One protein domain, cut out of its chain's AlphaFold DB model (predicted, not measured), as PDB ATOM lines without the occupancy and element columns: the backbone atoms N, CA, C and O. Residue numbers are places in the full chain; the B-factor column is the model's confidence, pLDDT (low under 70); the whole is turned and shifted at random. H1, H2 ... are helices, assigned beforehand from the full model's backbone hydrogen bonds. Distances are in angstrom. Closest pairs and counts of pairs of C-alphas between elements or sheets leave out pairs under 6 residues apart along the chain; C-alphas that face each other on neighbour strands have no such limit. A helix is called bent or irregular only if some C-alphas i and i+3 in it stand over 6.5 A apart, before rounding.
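What this domain is: This is residues 239 to 371 of the 550 residues of an uncharacterized protein of Anabaenopsis elenkinii CCIBt3563 (UniProt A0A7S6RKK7). The longest helix, H6, packs beside H4, which forms a helical hairpin with H5 in the core of a rounded cluster of short, mostly crossed helices. H2 and H3 pack on H4 away from H6, H7 crosses one end of the hairpin, and H1 lies at one end of the longest axis, with H8 and H9 toward the other. The printed part has 133 residues, with H1 to H9 in order and no named strand: all helix, compact, radius of gyration of the C-alphas 14.1 A, spans 41 by 31 by 30 A.

Where its parts are: Find C-alpha 321 at (42.100, -40.178, 45.258); from there H6 runs 23.9 A to residue 336. H4, residues 287 to 299, is 18.5 A long, H1, 247 to 258, 16.3 A, and H5, 301 to 311, 15.7 A. Shorter are H2, 264 to 272, H3, 276 to 281, H7, 339 to 346, H8, 349 to 354, and H9, 360 to 366, ending at C-alpha 366 (47.036, -35.255, 31.356). H5 and H6 are irregular: C-alphas 302 and 305 are 7.2 A apart, 332 and 335 7.5 A.

How they stand to each other: H6 touches the hub H4, closest C-alphas Tyr 322 and Ser 287, 4.9 A. H5 touches H4 at Leu 304 and Ala 297, 4.5 A, a shallow tilt of 26 degrees, opposite ways. H7 touches H5 at Gly 345 and Pro 301, 4.3 A; H9 touches H5 at Ser 362 and Leu 308, 5.8 A. H3 touches H4 at Ala 276 and Met 293, 6.5 A. H2 and H4, like H1 and H6, only just touch, with 3 pairs of C-alphas within 8 A. H8 and H5 are close but not clearly touching, 6.3 A. Every O i to N i+4 pair is within hydrogen-bond range in H2, H3, H4, H8 and H9; H1 has 7 of 8, H5 5 of 7, H6 10 of 12, H7 2 of 4.

The domain as a whole: The C-alphas farthest apart, Gln 261 and Gly 316, are 43.3 A apart. The printed part has no cut and no long link, and no printed residue is under pLDDT 70.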
ATOM      1  N   LEU A 239      31.838 -25.376  42.370       93.75
ATOM      2  CA  LEU A 239      32.515 -26.384  41.550       93.75
ATOM      3  C   LEU A 239      33.540 -27.201  42.343       93.75
ATOM      4  O   LEU A 239      33.709 -28.387  42.074       93.75
ATOM      5  N   ILE A 240      34.210 -26.603  43.333       92.88
ATOM      6  CA  ILE A 240      35.246 -27.302  44.110       92.88
ATOM      7  C   ILE A 240      34.664 -28.148  45.250       92.88
ATOM      8  O   ILE A 240      35.190 -29.222  45.545       92.88
ATOM      9  N   ASN A 241      33.564 -27.705  45.870       87.88
ATOM     10  CA  ASN A 241      33.013 -28.353  47.066       87.88
ATOM     11  C   ASN A 241      31.970 -29.435  46.759       87.88
ATOM     12  O   ASN A 241      31.739 -30.309  47.592       87.88
ATOM     13  N   ILE A 242      31.342 -29.401  45.582       80.75
ATOM     14  CA  ILE A 242      30.270 -30.330  45.206       80.75
ATOM     15  C   ILE A 242      30.824 -31.360  44.220       80.75
ATOM     16  O   ILE A 242      31.567 -31.021  43.305       80.75
ATOM     17  N   SER A 243      30.472 -32.633  44.404       71.62
ATOM     18  CA  SER A 243      30.919 -33.722  43.526       71.62
ATOM     19  C   SER A 243      30.299 -33.662  42.128       71.62
ATOM     20  O   SER A 243      30.967 -33.984  41.151       71.62
ATOM     21  N   GLN A 244      29.036 -33.239  42.022       80.62
ATOM     22  CA  GLN A 244      28.345 -33.044  40.748       80.62
ATOM     23  C   GLN A 244      28.527 -31.615  40.230       80.62
ATOM     24  O   GLN A 244      28.171 -30.640  40.900       80.62
ATOM     25  N   VAL A 245      29.046 -31.503  39.006       83.75
ATOM     26  CA  VAL A 245      29.220 -30.228  38.306       83.75
ATOM     27  C   VAL A 245      27.859 -29.602  38.023       83.75
ATOM     28  O   VAL A 245      26.970 -30.239  37.463       83.75
ATOM     29  N   LYS A 246      27.711 -28.323  38.376       85.56
ATOM     30  CA  LYS A 246      26.530 -27.523  38.043       85.56
ATOM     31  C   LYS A 246      26.811 -26.709  36.774       85.56
ATOM     32  O   LYS A 246      27.603 -25.769  36.860       85.56
ATOM     33  N   PRO A 247      26.140 -26.984  35.637       87.50
ATOM     34  CA  PRO A 247      26.363 -26.245  34.390       87.50
ATOM     35  C   PRO A 247      26.266 -24.711  34.526       87.50
ATOM     36  O   PRO A 247      27.116 -24.022  33.964       87.50
ATOM     37  N   PRO A 248      25.341 -24.134  35.330       89.12
ATOM     38  CA  PRO A 248      25.283 -22.679  35.528       89.12
ATOM     39  C   PRO A 248      26.545 -22.069  36.160       89.12
ATOM     40  O   PRO A 248      26.898 -20.927  35.863       89.12
ATOM     41  N   ALA A 249      27.240 -22.819  37.022       90.50
ATOM     42  CA  ALA A 249      28.480 -22.353  37.638       90.50
ATOM     43  C   ALA A 249      29.625 -22.331  36.614       90.50
ATOM     44  O   ALA A 249      30.388 -21.371  36.571       90.50
ATOM     45  N   VAL A 250      29.698 -23.348  35.748       92.19
ATOM     46  CA  VAL A 250      30.678 -23.396  34.651       92.19
ATOM     47  C   VAL A 250      30.421 -22.259  33.659       92.19
ATOM     48  O   VAL A 250      31.343 -21.523  33.318       92.19
ATOM     49  N   LYS A 251      29.153 -22.039  33.288       91.12
ATOM     50  CA  LYS A 251      28.754 -20.963  32.373       91.12
ATOM     51  C   LYS A 251      29.142 -19.574  32.886       91.12
ATOM     52  O   LYS A 251      29.723 -18.806  32.137       91.12
ATOM     53  N   THR A 252      28.917 -19.280  34.170       92.19
ATOM     54  CA  THR A 252      29.340 -17.998  34.779       92.19
ATOM     55  C   THR A 252      30.833 -17.711  34.555       92.19
ATOM     56  O   THR A 252      31.217 -16.574  34.281       92.19
ATOM     57  N   ILE A 253      31.687 -18.733  34.668       93.81
ATOM     58  CA  ILE A 253      33.138 -18.595  34.474       93.81
ATOM     59  C   ILE A 253      33.466 -18.353  32.997       93.81
ATOM     60  O   ILE A 253      34.257 -17.462  32.697       93.81
ATOM     61  N   ILE A 254      32.840 -19.107  32.090       90.81
ATOM     62  CA  ILE A 254      33.045 -18.975  30.640       90.81
ATOM     63  C   ILE A 254      32.588 -17.604  30.147       90.81
ATOM     64  O   ILE A 254      33.380 -16.899  29.531       90.81
ATOM     65  N   ASP A 255      31.372 -17.182  30.502       87.25
ATOM     66  CA  ASP A 255      30.828 -15.880  30.108       87.25
ATOM     67  C   ASP A 255      31.753 -14.740  30.586       87.25
ATOM     68  O   ASP A 255      31.960 -13.753  29.885       87.25
ATOM     69  N   THR A 256      32.364 -14.872  31.769       86.88
ATOM     70  CA  THR A 256      33.338 -13.882  32.266       86.88
ATOM     71  C   THR A 256      34.633 -13.893  31.447       86.88
ATOM     72  O   THR A 256      35.171 -12.826  31.142       86.88
ATOM     73  N   LEU A 257      35.148 -15.083  31.117       86.62
ATOM     74  CA  LEU A 257      36.360 -15.250  30.314       86.62
ATOM     75  C   LEU A 257      36.194 -14.654  28.913       86.62
ATOM     76  O   LEU A 257      37.058 -13.901  28.469       86.62
ATOM     77  N   GLU A 258      35.080 -14.952  28.245       83.06
ATOM     78  CA  GLU A 258      34.782 -14.466  26.894       83.06
ATOM     79  C   GLU A 258      34.610 -12.945  26.859       83.06
ATOM     80  O   GLU A 258      35.140 -12.279  25.971       83.06
ATOM     81  N   ASN A 259      33.950 -12.376  27.872       77.25
ATOM     82  CA  ASN A 259      33.730 -10.933  27.969       77.25
ATOM     83  C   ASN A 259      34.942 -10.153  28.517       77.25
ATOM     84  O   ASN A 259      34.834  -8.944  28.718       77.25
ATOM     85  N   GLN A 260      36.072 -10.820  28.801       73.56
ATOM     86  CA  GLN A 260      37.308 -10.220  29.333       73.56
ATOM     87  C   GLN A 260      37.085  -9.302  30.551       73.56
ATOM     88  O   GLN A 260      37.819  -8.336  30.772       73.56
ATOM     89  N   GLN A 261      36.069  -9.609  31.368       71.06
ATOM     90  CA  GLN A 261      35.658  -8.756  32.490       71.06
ATOM     91  C   GLN A 261      36.680  -8.734  33.629       71.06
ATOM     92  O   GLN A 261      36.658  -7.820  34.448       71.06
ATOM     93  N   LEU A 262      37.560  -9.738  33.690       78.88
ATOM     94  CA  LEU A 262      38.643  -9.838  34.661       78.88
ATOM     95  C   LEU A 262      39.980  -9.991  33.946       78.88
ATOM     96  O   LEU A 262      40.087 -10.714  32.953       78.88
ATOM     97  N   ASN A 263      41.014  -9.344  34.478       75.88
ATOM     98  CA  ASN A 263      42.381  -9.574  34.027       75.88
ATOM     99  C   ASN A 263      42.983 -10.843  34.664       75.88
ATOM    100  O   ASN A 263      42.429 -11.445  35.587       75.88
ATOM    101  N   THR A 264      44.160 -11.235  34.182       77.25
ATOM    102  CA  THR A 264      44.876 -12.419  34.665       77.25
ATOM    103  C   THR A 264      45.176 -12.365  36.170       77.25
ATOM    104  O   THR A 264      44.961 -13.356  36.863       77.25
ATOM    105  N   GLN A 265      45.617 -11.222  36.711       77.75
ATOM    106  CA  GLN A 265      45.916 -11.073  38.146       77.75
ATOM    107  C   GLN A 265      44.666 -11.204  39.027       77.75
ATOM    108  O   GLN A 265      44.725 -11.763  40.121       77.75
ATOM    109  N   GLU A 266      43.520 -10.728  38.553       83.31
ATOM    110  CA  GLU A 266      42.247 -10.860  39.255       83.31
ATOM    111  C   GLU A 266      41.773 -12.311  39.283       83.31
ATOM    112  O   GLU A 266      41.281 -12.767  40.316       83.31
ATOM    113  N   TRP A 267      41.983 -13.056  38.194       90.12
ATOM    114  CA  TRP A 267      41.777 -14.501  38.194       90.12
ATOM    115  C   TRP A 267      42.690 -15.200  39.204       90.12
ATOM    116  O   TRP A 267      42.182 -15.968  40.020       90.12
ATOM    117  N   TYR A 268      43.993 -14.892  39.218       88.56
ATOM    118  CA  TYR A 268      44.918 -15.418  40.233       88.56
ATOM    119  C   TYR A 268      44.401 -15.144  41.649       88.56
ATOM    120  O   TYR A 268      44.213 -16.081  42.420       88.56
ATOM    121  N   SER A 269      44.045 -13.894  41.956       86.31
ATOM    122  CA  SER A 269      43.518 -13.504  43.268       86.31
ATOM    123  C   SER A 269      42.267 -14.300  43.673       86.31
ATOM    124  O   SER A 269      42.142 -14.706  44.830       86.31
ATOM    125  N   LEU A 270      41.352 -14.579  42.735       93.00
ATOM    126  CA  LEU A 270      40.151 -15.373  43.011       93.00
ATOM    127  C   LEU A 270      40.480 -16.823  43.394       93.00
ATOM    128  O   LEU A 270      39.876 -17.344  44.336       93.00
ATOM    129  N   PHE A 271      41.423 -17.464  42.697       95.12
ATOM    130  CA  PHE A 271      41.858 -18.829  43.012       95.12
ATOM    131  C   PHE A 271      42.711 -18.891  44.282       95.12
ATOM    132  O   PHE A 271      42.524 -19.786  45.108       95.12
ATOM    133  N   ASP A 272      43.598 -17.921  44.480       91.62
ATOM    134  CA  ASP A 272      44.476 -17.846  45.646       91.62
ATOM    135  C   ASP A 272      43.662 -17.610  46.922       91.62
ATOM    136  O   ASP A 272      43.903 -18.259  47.939       91.62
ATOM    137  N   ALA A 273      42.594 -16.807  46.846       87.56
ATOM    138  CA  ALA A 273      41.621 -16.647  47.925       87.56
ATOM    139  C   ALA A 273      40.832 -17.933  48.251       87.56
ATOM    140  O   ALA A 273      40.128 -17.972  49.262       87.56
ATOM    141  N   GLN A 274      40.885 -18.961  47.395       92.56
ATOM    142  CA  GLN A 274      40.364 -20.308  47.678       92.56
ATOM    143  C   GLN A 274      41.462 -21.300  48.110       92.56
ATOM    144  O   GLN A 274      41.163 -22.473  48.325       92.56
ATOM    145  N   GLY A 275      42.711 -20.850  48.264       90.62
ATOM    146  CA  GLY A 275      43.823 -21.650  48.781       90.62
ATOM    147  C   GLY A 275      44.753 -22.252  47.726       90.62
ATOM    148  O   GLY A 275      45.520 -23.149  48.069       90.62
ATOM    149  N   ALA A 276      44.719 -21.795  46.466       93.19
ATOM    150  CA  ALA A 276      45.582 -22.333  45.405       93.19
ATOM    151  C   ALA A 276      47.085 -22.181  45.722       93.19
ATOM    152  O   ALA A 276      47.811 -23.175  45.730       93.19
ATOM    153  N   THR A 277      47.543 -20.971  46.060       90.69
ATOM    154  CA  THR A 277      48.948 -20.718  46.440       90.69
ATOM    155  C   THR A 277      49.367 -21.530  47.661       90.69
ATOM    156  O   THR A 277      50.406 -22.185  47.631       90.69
ATOM    157  N   THR A 278      48.536 -21.576  48.705       86.50
ATOM    158  CA  THR A 278      48.802 -22.393  49.898       86.50
ATOM    159  C   THR A 278      48.947 -23.873  49.542       86.50
ATOM    160  O   THR A 278      49.886 -24.520  49.997       86.50
ATOM    161  N   ALA A 279      48.081 -24.407  48.673       91.94
ATOM    162  CA  ALA A 279      48.158 -25.800  48.234       91.94
ATOM    163  C   ALA A 279      49.493 -26.127  47.552       91.94
ATOM    164  O   ALA A 279      50.053 -27.198  47.796       91.94
ATOM    165  N   ILE A 280      50.013 -25.204  46.737       89.75
ATOM    166  CA  ILE A 280      51.303 -25.338  46.053       89.75
ATOM    167  C   ILE A 280      52.463 -25.245  47.048       89.75
ATOM    168  O   ILE A 280      53.286 -26.159  47.115       89.75
ATOM    169  N   THR A 281      52.523 -24.165  47.831       88.75
ATOM    170  CA  THR A 281      53.645 -23.875  48.735       88.75
ATOM    171  C   THR A 281      53.762 -24.912  49.850       88.75
ATOM    172  O   THR A 281      54.860 -25.381  50.143       88.75
ATOM    173  N   GLU A 282      52.636 -25.315  50.439       90.75
ATOM    174  CA  GLU A 282      52.598 -26.258  51.562       90.75
ATOM    175  C   GLU A 282      52.434 -27.718  51.112       90.75
ATOM    176  O   GLU A 282      52.457 -28.626  51.943       90.75
ATOM    177  N   LYS A 283      52.299 -27.972  49.800       90.94
ATOM    178  CA  LYS A 283      52.068 -29.309  49.218       90.94
ATOM    179  C   LYS A 283      50.883 -30.029  49.873       90.94
ATOM    180  O   LYS A 283      50.978 -31.199  50.243       90.94
ATOM    181  N   ILE A 284      49.765 -29.322  50.025       91.38
ATOM    182  CA  ILE A 284      48.528 -29.882  50.578       91.38
ATOM    183  C   ILE A 284      47.733 -30.527  49.453       91.38
ATOM    184  O   ILE A 284      47.476 -29.894  48.431       91.38
ATOM    185  N   TYR A 285      47.286 -31.762  49.673       92.75
ATOM    186  CA  TYR A 285      46.499 -32.528  48.713       92.75
ATOM    187  C   TYR A 285      45.115 -32.830  49.278       92.75
ATOM    188  O   TYR A 285      44.984 -33.403  50.359       92.75
ATOM    189  N   SER A 286      44.071 -32.481  48.533       92.06
ATOM    190  CA  SER A 286      42.693 -32.855  48.854       92.06
ATOM    191  C   SER A 286      41.832 -32.866  47.595       92.06
ATOM    192  O   SER A 286      42.170 -32.238  46.591       92.06
ATOM    193  N   SER A 287      40.698 -33.564  47.645       93.38
ATOM    194  CA  SER A 287      39.742 -33.607  46.535       93.38
ATOM    195  C   SER A 287      39.233 -32.203  46.119       93.38
ATOM    196  O   SER A 287      39.256 -31.909  44.923       93.38
ATOM    197  N   PRO A 288      38.861 -31.283  47.037       94.06
ATOM    198  CA  PRO A 288      38.521 -29.902  46.675       94.06
ATOM    199  C   PRO A 288      39.679 -29.124  46.037       94.06
ATOM    200  O   PRO A 288      39.470 -28.441  45.036       94.06
ATOM    201  N   LEU A 289      40.902 -29.260  46.564       95.56
ATOM    202  CA  LEU A 289      42.076 -28.590  45.994       95.56
ATOM    203  C   LEU A 289      42.426 -29.144  44.613       95.56
ATOM    204  O   LEU A 289      42.782 -28.379  43.726       95.56
ATOM    205  N   ALA A 290      42.237 -30.442  44.373       95.38
ATOM    206  CA  ALA A 290      42.414 -31.021  43.046       95.38
ATOM    207  C   ALA A 290      41.455 -30.399  42.023       95.38
ATOM    208  O   ALA A 290      41.891 -30.035  40.930       95.38
ATOM    209  N   ARG A 291      40.175 -30.204  42.378       96.31
ATOM    210  CA  ARG A 291      39.208 -29.493  41.517       96.31
ATOM    211  C   ARG A 291      39.595 -28.029  41.323       96.31
ATOM    212  O   ARG A 291      39.570 -27.548  40.194       96.31
ATOM    213  N   LEU A 292      39.999 -27.344  42.396       97.31
ATOM    214  CA  LEU A 292      40.433 -25.945  42.353       97.31
ATOM    215  C   LEU A 292      41.608 -25.753  41.392       97.31
ATOM    216  O   LEU A 292      41.549 -24.909  40.503       97.31
ATOM    217  N   MET A 293      42.649 -26.568  41.548       97.00
ATOM    218  CA  MET A 293      43.864 -26.496  40.743       97.00
ATOM    219  C   MET A 293      43.611 -26.887  39.285       97.00
ATOM    220  O   MET A 293      44.141 -26.248  38.379       97.00
ATOM    221  N   THR A 294      42.733 -27.868  39.051       96.62
ATOM    222  CA  THR A 294      42.276 -28.223  37.699       96.62
ATOM    223  C   THR A 294      41.569 -27.043  37.032       96.62
ATOM    224  O   THR A 294      41.884 -26.695  35.898       96.62
ATOM    225  N   LEU A 295      40.627 -26.403  37.736       97.19
ATOM    226  CA  LEU A 295      39.892 -25.252  37.214       97.19
ATOM    227  C   LEU A 295      40.833 -24.072  36.939       97.19
ATOM    228  O   LEU A 295      40.738 -23.458  35.881       97.19
ATOM    229  N   ARG A 296      41.781 -23.800  37.847       97.19
ATOM    230  CA  ARG A 296      42.817 -22.770  37.674       97.19
ATOM    231  C   ARG A 296      43.643 -23.013  36.409       97.19
ATOM    232  O   ARG A 296      43.813 -22.081  35.634       97.19
ATOM    233  N   ALA A 297      44.061 -24.254  36.152       96.81
ATOM    234  CA  ALA A 297      44.820 -24.629  34.955       96.81
ATOM    235  C   ALA A 297      44.038 -24.478  33.636       96.81
ATOM    236  O   ALA A 297      44.647 -24.287  32.587       96.81
ATOM    237  N   ILE A 298      42.705 -24.557  33.671       95.69
ATOM    238  CA  ILE A 298      41.841 -24.322  32.501       95.69
ATOM    239  C   ILE A 298      41.618 -22.819  32.279       95.69
ATOM    240  O   ILE A 298      41.714 -22.320  31.157       95.69
ATOM    241  N   VAL A 299      41.313 -22.090  33.356       95.12
ATOM    242  CA  VAL A 299      40.987 -20.655  33.319       95.12
ATOM    243  C   VAL A 299      42.234 -19.806  33.053       95.12
ATOM    244  O   VAL A 299      42.158 -18.842  32.297       95.12
ATOM    245  N   ILE A 300      43.380 -20.192  33.619       94.88
ATOM    246  CA  ILE A 300      44.686 -19.536  33.480       94.88
ATOM    247  C   ILE A 300      45.689 -20.564  32.918       94.88
ATOM    248  O   ILE A 300      46.396 -21.220  33.694       94.88
ATOM    249  N   PRO A 301      45.748 -20.760  31.586       94.12
ATOM    250  CA  PRO A 301      46.522 -21.835  30.960       94.12
ATOM    251  C   PRO A 301      48.017 -21.824  31.309       94.12
ATOM    252  O   PRO A 301      48.661 -22.873  31.310       94.12
ATOM    253  N   GLU A 302      48.566 -20.663  31.675       92.81
ATOM    254  CA  GLU A 302      49.946 -20.483  32.137       92.81
ATOM    255  C   GLU A 302      50.257 -21.272  33.416       92.81
ATOM    256  O   GLU A 302      51.412 -21.623  33.666       92.81
ATOM    257  N   THR A 303      49.228 -21.602  34.202       95.19
ATOM    258  CA  THR A 303      49.344 -22.370  35.447       95.19
ATOM    259  C   THR A 303      49.295 -23.883  35.239       95.19
ATOM    260  O   THR A 303      49.542 -24.633  36.183       95.19
ATOM    261  N   LEU A 304      49.030 -24.366  34.016       96.38
ATOM    262  CA  LEU A 304      48.954 -25.802  33.727       96.38
ATOM    263  C   LEU A 304      50.232 -26.565  34.138       96.38
ATOM    264  O   LEU A 304      50.107 -27.594  34.804       96.38
ATOM    265  N   PRO A 305      51.459 -26.092  33.834       94.25
ATOM    266  CA  PRO A 305      52.671 -26.775  34.284       94.25
ATOM    267  C   PRO A 305      52.828 -26.789  35.811       94.25
ATOM    268  O   PRO A 305      53.263 -27.790  36.370       94.25
ATOM    269  N   GLU A 306      52.453 -25.705  36.495       94.06
ATOM    270  CA  GLU A 306      52.491 -25.630  37.962       94.06
ATOM    271  C   GLU A 306      51.518 -26.634  38.589       94.06
ATOM    272  O   GLU A 306      51.885 -27.360  39.510       94.06
ATOM    273  N   PHE A 307      50.309 -26.747  38.035       95.81
ATOM    274  CA  PHE A 307      49.332 -27.756  38.432       95.81
ATOM    275  C   PHE A 307      49.860 -29.185  38.249       95.81
ATOM    276  O   PHE A 307      49.737 -30.000  39.162       95.81
ATOM    277  N   LEU A 308      50.482 -29.493  37.107       94.69
ATOM    278  CA  LEU A 308      51.072 -30.812  36.855       94.69
ATOM    279  C   LEU A 308      52.246 -31.131  37.790       94.69
ATOM    280  O   LEU A 308      52.424 -32.289  38.175       94.69
ATOM    281  N   GLY A 309      53.047 -30.121  38.136       91.88
ATOM    282  CA  GLY A 309      54.118 -30.241  39.122       91.88
ATOM    283  C   GLY A 309      53.567 -30.477  40.529       91.88
ATOM    284  O   GLY A 309      54.047 -31.365  41.232       91.88
ATOM    285  N   TRP A 310      52.515 -29.744  40.908       94.00
ATOM    286  CA  TRP A 310      51.820 -29.914  42.183       94.00
ATOM    287  C   TRP A 310      51.164 -31.289  42.303       94.00
ATOM    288  O   TRP A 310      51.343 -31.924  43.332       94.00
ATOM    289  N   LEU A 311      50.485 -31.794  41.262       90.75
ATOM    290  CA  LEU A 311      49.887 -33.138  41.266       90.75
ATOM    291  C   LEU A 311      50.909 -34.239  41.565       90.75
ATOM    292  O   LEU A 311      50.551 -35.243  42.171       90.75
ATOM    293  N   ASN A 312      52.174 -34.032  41.182       87.25
ATOM    294  CA  ASN A 312      53.300 -34.881  41.558       87.25
ATOM    295  C   ASN A 312      53.084 -36.371  41.221       87.25
ATOM    296  O   ASN A 312      53.214 -37.257  42.072       87.25
ATOM    297  N   ILE A 313      52.760 -36.652  39.958       87.06
ATOM    298  CA  ILE A 313      52.523 -38.013  39.472       87.06
ATOM    299  C   ILE A 313      53.850 -38.763  39.401       87.06
ATOM    300  O   ILE A 313      54.785 -38.352  38.713       87.06
ATOM    301  N   GLN A 314      53.924 -39.872  40.136       81.44
ATOM    302  CA  GLN A 314      55.145 -40.653  40.311       81.44
ATOM    303  C   GLN A 314      55.124 -41.928  39.454       81.44
ATOM    304  O   GLN A 314      54.104 -42.627  39.430       81.44
ATOM    305  N   PRO A 315      56.252 -42.295  38.822       77.94
ATOM    306  CA  PRO A 315      56.352 -43.523  38.042       77.94
ATOM    307  C   PRO A 315      56.075 -44.763  38.895       77.94
ATOM    308  O   PRO A 315      56.575 -44.904  40.012       77.94
ATOM    309  N   GLY A 316      55.267 -45.676  38.351       73.19
ATOM    310  CA  GLY A 316      54.959 -46.969  38.970       73.19
ATOM    311  C   GLY A 316      54.067 -46.909  40.215       73.19
ATOM    312  O   GLY A 316      53.806 -47.953  40.812       73.19
ATOM    313  N   LYS A 317      53.580 -45.727  40.616       80.31
ATOM    314  CA  LYS A 317      52.620 -45.585  41.719       80.31
ATOM    315  C   LYS A 317      51.194 -45.503  41.189       80.31
ATOM    316  O   LYS A 317      50.932 -44.879  40.166       80.31
ATOM    317  N   GLN A 318      50.270 -46.127  41.913       77.81
ATOM    318  CA  GLN A 318      48.847 -46.035  41.596       77.81
ATOM    319  C   GLN A 318      48.331 -44.604  41.828       77.81
ATOM    320  O   GLN A 318      48.767 -43.959  42.790       77.81
ATOM    321  N   PRO A 319      47.399 -44.106  40.992       81.25
ATOM    322  CA  PRO A 319      46.777 -42.805  41.197       81.25
ATOM    323  C   PRO A 319      46.075 -42.744  42.557       81.25
ATOM    324  O   PRO A 319      45.239 -43.586  42.882       81.25
ATOM    325  N   SER A 320      46.412 -41.738  43.359       87.19
ATOM    326  CA  SER A 320      45.676 -41.425  44.590       87.19
ATOM    327  C   SER A 320      44.268 -40.880  44.297       87.19
ATOM    328  O   SER A 320      43.935 -40.522  43.165       87.19
ATOM    329  N   GLU A 321      43.454 -40.738  45.346       88.62
ATOM    330  CA  GLU A 321      42.100 -40.178  45.258       88.62
ATOM    331  C   GLU A 321      42.063 -38.808  44.559       88.62
ATOM    332  O   GLU A 321      41.247 -38.598  43.667       88.62
ATOM    333  N   TYR A 322      42.978 -37.893  44.895       89.94
ATOM    334  CA  TYR A 322      42.973 -36.541  44.328       89.94
ATOM    335  C   TYR A 322      43.312 -36.513  42.827       89.94
ATOM    336  O   TYR A 322      42.796 -35.656  42.107       89.94
ATOM    337  N   HIS A 323      44.097 -37.476  42.326       91.75
ATOM    338  CA  HIS A 323      44.305 -37.640  40.883       91.75
ATOM    339  C   HIS A 323      42.999 -38.036  40.192       91.75
ATOM    340  O   HIS A 323      42.610 -37.430  39.195       91.75
ATOM    341  N   ASN A 324      42.284 -39.018  40.747       91.50
ATOM    342  CA  ASN A 324      41.012 -39.473  40.186       91.50
ATOM    343  C   ASN A 324      39.945 -38.375  40.252       91.50
ATOM    344  O   ASN A 324      39.236 -38.156  39.271       91.50
ATOM    345  N   THR A 325      39.884 -37.633  41.361       93.38
ATOM    346  CA  THR A 325      39.001 -36.471  41.507       93.38
ATOM    347  C   THR A 325      39.274 -35.425  40.432       93.38
ATOM    348  O   THR A 325      38.327 -34.901  39.846       93.38
ATOM    349  N   SER A 326      40.545 -35.128  40.138       94.44
ATOM    350  CA  SER A 326      40.887 -34.200  39.060       94.44
ATOM    351  C   SER A 326      40.447 -34.730  37.694       94.44
ATOM    352  O   SER A 326      39.752 -34.011  36.987       94.44
ATOM    353  N   LEU A 327      40.768 -35.978  37.333       93.69
ATOM    354  CA  LEU A 327      40.372 -36.556  36.038       93.69
ATOM    355  C   LEU A 327      38.855 -36.558  35.832       93.69
ATOM    356  O   LEU A 327      38.375 -36.157  34.775       93.69
ATOM    357  N   GLN A 328      38.091 -36.974  36.844       92.88
ATOM    358  CA  GLN A 328      36.629 -36.957  36.779       92.88
ATOM    359  C   GLN A 328      36.098 -35.537  36.592       92.88
ATOM    360  O   GLN A 328      35.195 -35.308  35.792       92.88
ATOM    361  N   PHE A 329      36.679 -34.577  37.312       95.00
ATOM    362  CA  PHE A 329      36.297 -33.182  37.190       95.00
ATOM    363  C   PHE A 329      36.638 -32.621  35.805       95.00
ATOM    364  O   PHE A 329      35.781 -31.983  35.204       95.00
ATOM    365  N   GLN A 330      37.819 -32.931  35.257       94.75
ATOM    366  CA  GLN A 330      38.208 -32.579  33.887       94.75
ATOM    367  C   GLN A 330      37.201 -33.104  32.865       94.75
ATOM    368  O   GLN A 330      36.721 -32.326  32.050       94.75
ATOM    369  N   GLY A 331      36.837 -34.387  32.934       91.69
ATOM    370  CA  GLY A 331      35.839 -34.963  32.032       91.69
ATOM    371  C   GLY A 331      34.454 -34.324  32.174       91.69
ATOM    372  O   GLY A 331      33.716 -34.231  31.202       91.69
ATOM    373  N   ALA A 332      34.104 -33.836  33.367       91.75
ATOM    374  CA  ALA A 332      32.803 -33.229  33.629       91.75
ATOM    375  C   ALA A 332      32.693 -31.754  33.194       91.75
ATOM    376  O   ALA A 332      31.581 -31.291  32.938       91.75
ATOM    377  N   ILE A 333      33.805 -31.009  33.135       92.88
ATOM    378  CA  ILE A 333      33.805 -29.589  32.731       92.88
ATOM    379  C   ILE A 333      34.470 -29.327  31.379       92.88
ATOM    380  O   ILE A 333      34.227 -28.273  30.803       92.88
ATOM    381  N   GLY A 334      35.302 -30.243  30.880       90.50
ATOM    382  CA  GLY A 334      36.179 -30.021  29.728       90.50
ATOM    383  C   GLY A 334      35.435 -29.575  28.474       90.50
ATOM    384  O   GLY A 334      35.834 -28.592  27.858       90.50
ATOM    385  N   ASP A 335      34.309 -30.221  28.170       90.25
ATOM    386  CA  ASP A 335      33.499 -29.939  26.975       90.25
ATOM    387  C   ASP A 335      32.813 -28.565  26.998       90.25
ATOM    388  O   ASP A 335      32.363 -28.082  25.962       90.25
ATOM    389  N   TYR A 336      32.730 -27.916  28.165       91.44
ATOM    390  CA  TYR A 336      32.177 -26.567  28.264       91.44
ATOM    391  C   TYR A 336      33.186 -25.495  27.831       91.44
ATOM    392  O   TYR A 336      32.774 -24.411  27.428       91.44
ATOM    393  N   PHE A 337      34.492 -25.757  27.934       92.06
ATOM    394  CA  PHE A 337      35.514 -24.753  27.643       92.06
ATOM    395  C   PHE A 337      35.924 -24.767  26.163       92.06
ATOM    396  O   PHE A 337      36.082 -25.841  25.577       92.06
ATOM    397  N   PRO A 338      36.184 -23.595  25.551       90.56
ATOM    398  CA  PRO A 338      36.696 -23.529  24.188       90.56
ATOM    399  C   PRO A 338      38.013 -24.300  24.035       90.56
ATOM    400  O   PRO A 338      38.943 -24.135  24.830       90.56
ATOM    401  N   GLN A 339      38.144 -25.095  22.968       90.44
ATOM    402  CA  GLN A 339      39.363 -25.876  22.721       90.44
ATOM    403  C   GLN A 339      40.615 -24.996  22.594       90.44
ATOM    404  O   GLN A 339      41.700 -25.399  23.008       90.44
ATOM    405  N   GLU A 340      40.479 -23.779  22.065       89.06
ATOM    406  CA  GLU A 340      41.583 -22.816  21.977       89.06
ATOM    407  C   GLU A 340      42.129 -22.432  23.354       89.06
ATOM    408  O   GLU A 340      43.341 -22.300  23.524       89.06
ATOM    409  N   GLN A 341      41.253 -22.312  24.354       89.19
ATOM    410  CA  GLN A 341      41.646 -21.998  25.722       89.19
ATOM    411  C   GLN A 341      42.483 -23.131  26.324       89.19
ATOM    412  O   GLN A 341      43.556 -22.885  26.874       89.19
ATOM    413  N   LEU A 342      42.045 -24.381  26.149       91.94
ATOM    414  CA  LEU A 342      42.779 -25.559  26.618       91.94
ATOM    415  C   LEU A 342      44.117 -25.744  25.879       91.94
ATOM    416  O   LEU A 342      45.113 -26.140  26.490       91.94
ATOM    417  N   ALA A 343      44.163 -25.416  24.584       91.25
ATOM    418  CA  ALA A 343      45.355 -25.545  23.749       91.25
ATOM    419  C   ALA A 343      46.503 -24.612  24.173       91.25
ATOM    420  O   ALA A 343      47.668 -24.987  24.030       91.25
ATOM    421  N   LYS A 344      46.203 -23.420  24.719       89.94
ATOM    422  CA  LYS A 344      47.224 -22.465  25.201       89.94
ATOM    423  C   LYS A 344      48.167 -23.106  26.225       89.94
ATOM    424  O   LYS A 344      49.378 -22.928  26.129       89.94
ATOM    425  N   GLY A 345      47.628 -23.909  27.143       89.50
ATOM    426  CA  GLY A 345      48.418 -24.584  28.175       89.50
ATOM    427  C   GLY A 345      49.333 -25.675  27.610       89.50
ATOM    428  O   GLY A 345      50.469 -25.820  28.058       89.50
ATOM    429  N   ILE A 346      48.884 -26.406  26.580       92.69
ATOM    430  CA  ILE A 346      49.657 -27.496  25.955       92.69
ATOM    431  C   ILE A 346      50.997 -26.995  25.402       92.69
ATOM    432  O   ILE A 346      52.023 -27.655  25.576       92.69
ATOM    433  N   LYS A 347      51.017 -25.793  24.813       86.75
ATOM    434  CA  LYS A 347      52.234 -25.182  24.247       86.75
ATOM    435  C   LYS A 347      53.332 -24.921  25.288       86.75
ATOM    436  O   LYS A 347      54.497 -24.767  24.930       86.75
ATOM    437  N   LEU A 348      52.984 -24.896  26.576       90.94
ATOM    438  CA  LEU A 348      53.912 -24.639  27.680       90.94
ATOM    439  C   LEU A 348      54.541 -25.917  28.254       90.94
ATOM    440  O   LEU A 348      55.489 -25.829  29.038       90.94
ATOM    441  N   LEU A 349      54.042 -27.099  27.873       93.44
ATOM    442  CA  LEU A 349      54.446 -28.369  28.478       93.44
ATOM    443  C   LEU A 349      55.872 -28.776  28.103       93.44
ATOM    444  O   LEU A 349      56.658 -29.081  28.996       93.44
ATOM    445  N   LEU A 350      56.243 -28.742  26.815       93.75
ATOM    446  CA  LEU A 350      57.572 -29.199  26.383       93.75
ATOM    447  C   LEU A 350      58.723 -28.393  27.008       93.75
ATOM    448  O   LEU A 350      59.627 -29.021  27.566       93.75
ATOM    449  N   PRO A 351      58.699 -27.041  27.022       91.44
ATOM    450  CA  PRO A 351      59.733 -26.272  27.712       91.44
ATOM    451  C   PRO A 351      59.869 -26.659  29.188       91.44
ATOM    452  O   PRO A 351      60.977 -26.808  29.700       91.44
ATOM    453  N   LYS A 352      58.740 -26.831  29.886       93.12
ATOM    454  CA  LYS A 352      58.730 -27.130  31.323       93.12
ATOM    455  C   LYS A 352      59.167 -28.562  31.624       93.12
ATOM    456  O   LYS A 352      59.854 -28.769  32.624       93.12
ATOM    457  N   LEU A 353      58.845 -29.512  30.750       95.12
ATOM    458  CA  LEU A 353      59.318 -30.894  30.820       95.12
ATOM    459  C   LEU A 353      60.839 -30.970  30.666       95.12
ATOM    460  O   LEU A 353      61.513 -31.603  31.475       95.12
ATOM    461  N   LEU A 354      61.393 -30.297  29.659       93.44
ATOM    462  CA  LEU A 354      62.834 -30.308  29.398       93.44
ATOM    463  C   LEU A 354      63.636 -29.612  30.506       93.44
ATOM    464  O   LEU A 354      64.729 -30.044  30.866       93.44
ATOM    465  N   GLN A 355      63.057 -28.576  31.116       90.88
ATOM    466  CA  GLN A 355      63.590 -27.942  32.326       90.88
ATOM    467  C   GLN A 355      63.367 -28.773  33.604       90.88
ATOM    468  O   GLN A 355      63.766 -28.340  34.681       90.88
ATOM    469  N   LYS A 356      62.732 -29.951  33.506       89.75
ATOM    470  CA  LYS A 356      62.433 -30.870  34.618       89.75
ATOM    471  C   LYS A 356      61.523 -30.282  35.706       89.75
ATOM    472  O   LYS A 356      61.521 -30.771  36.831       89.75
ATOM    473  N   HIS A 357      60.726 -29.265  35.372       89.12
ATOM    474  CA  HIS A 357      59.701 -28.725  36.274       89.12
ATOM    475  C   HIS A 357      58.474 -29.642  36.377       89.12
ATOM    476  O   HIS A 357      57.743 -29.585  37.361       89.12
ATOM    477  N   ILE A 358      58.245 -30.474  35.359       93.44
ATOM    478  CA  ILE A 358      57.178 -31.479  35.306       93.44
ATOM    479  C   ILE A 358      57.748 -32.806  34.804       93.44
ATOM    480  O   ILE A 358      58.792 -32.823  34.150       93.44
ATOM    481  N   SER A 359      57.069 -33.912  35.110       93.50
ATOM    482  CA  SER A 359      57.489 -35.258  34.715       93.50
ATOM    483  C   SER A 359      56.808 -35.734  33.419       93.50
ATOM    484  O   SER A 359      55.707 -35.270  33.090       93.50
ATOM    485  N   PRO A 360      57.423 -36.684  32.685       95.25
ATOM    486  CA  PRO A 360      56.770 -37.384  31.578       95.25
ATOM    487  C   PRO A 360      55.430 -38.018  31.980       95.25
ATOM    488  O   PRO A 360      54.452 -37.953  31.233       95.25
ATOM    489  N   GLU A 361      55.360 -38.585  33.185       94.06
ATOM    490  CA  GLU A 361      54.171 -39.231  33.736       94.06
ATOM    491  C   GLU A 361      53.018 -38.243  33.920       94.06
ATOM    492  O   GLU A 361      51.877 -38.585  33.602       94.06
ATOM    493  N   SER A 362      53.302 -37.015  34.370       93.44
ATOM    494  CA  SER A 362      52.283 -35.971  34.517       93.44
ATOM    495  C   SER A 362      51.644 -35.594  33.180       93.44
ATOM    496  O   SER A 362      50.428 -35.420  33.108       93.44
ATOM    497  N   ILE A 363      52.434 -35.503  32.104       95.50
ATOM    498  CA  ILE A 363      51.903 -35.206  30.765       95.50
ATOM    499  C   ILE A 363      51.135 -36.409  30.209       95.50
ATOM    500  O   ILE A 363      50.049 -36.236  29.661       95.50
ATOM    501  N   ASN A 364      51.646 -37.631  30.377       94.81
ATOM    502  CA  ASN A 364      50.927 -38.836  29.957       94.81
ATOM    503  C   ASN A 364      49.558 -38.953  30.649       94.81
ATOM    504  O   ASN A 364      48.549 -39.221  30.000       94.81
ATOM    505  N   TRP A 365      49.509 -38.689  31.955       94.25
ATOM    506  CA  TRP A 365      48.260 -38.646  32.712       94.25
ATOM    507  C   TRP A 365      47.316 -37.549  32.210       94.25
ATOM    508  O   TRP A 365      46.126 -37.805  32.045       94.25
ATOM    509  N   LEU A 366      47.836 -36.356  31.900       95.31
ATOM    510  CA  LEU A 366      47.036 -35.255  31.356       95.31
ATOM    511  C   LEU A 366      46.383 -35.629  30.019       95.31
ATOM    512  O   LEU A 366      45.289 -35.165  29.717       95.31
ATOM    513  N   LEU A 367      47.043 -36.459  29.213       95.06
ATOM    514  CA  LEU A 367      46.603 -36.837  27.869       95.06
ATOM    515  C   LEU A 367      45.852 -38.178  27.823       95.06
ATOM    516  O   LEU A 367      45.565 -38.688  26.736       95.06
ATOM    517  N   VAL A 368      45.515 -38.756  28.981       91.94
ATOM    518  CA  VAL A 368      44.761 -40.012  29.059       91.94
ATOM    519  C   VAL A 368      43.332 -39.835  28.542       91.94
ATOM    520  O   VAL A 368      42.719 -38.777  28.684       91.94
ATOM    521  N   LYS A 369      42.756 -40.892  27.962       88.88
ATOM    522  CA  LYS A 369      41.361 -40.882  27.499       88.88
ATOM    523  C   LYS A 369      40.409 -40.485  28.639       88.88
ATOM    524  O   LYS A 369      40.458 -41.076  29.713       88.88
ATOM    525  N   GLY A 370      39.524 -39.524  28.372       84.00
ATOM    526  CA  GLY A 370      38.570 -38.984  29.352       84.00
ATOM    527  C   GLY A 370      39.041 -37.712  30.068       84.00
ATOM    528  O   GLY A 370      38.240 -37.079  30.747       84.00
ATOM    529  N   SER A 371      40.304 -37.308  29.888       92.56
ATOM    530  CA  SER A 371      40.781 -35.972  30.259       92.56
ATOM    531  C   SER A 371      40.251 -34.900  29.299       92.56
ATOM    532  O   SER A 371      40.103 -35.154  28.101       92.56
TER     533      SER A 371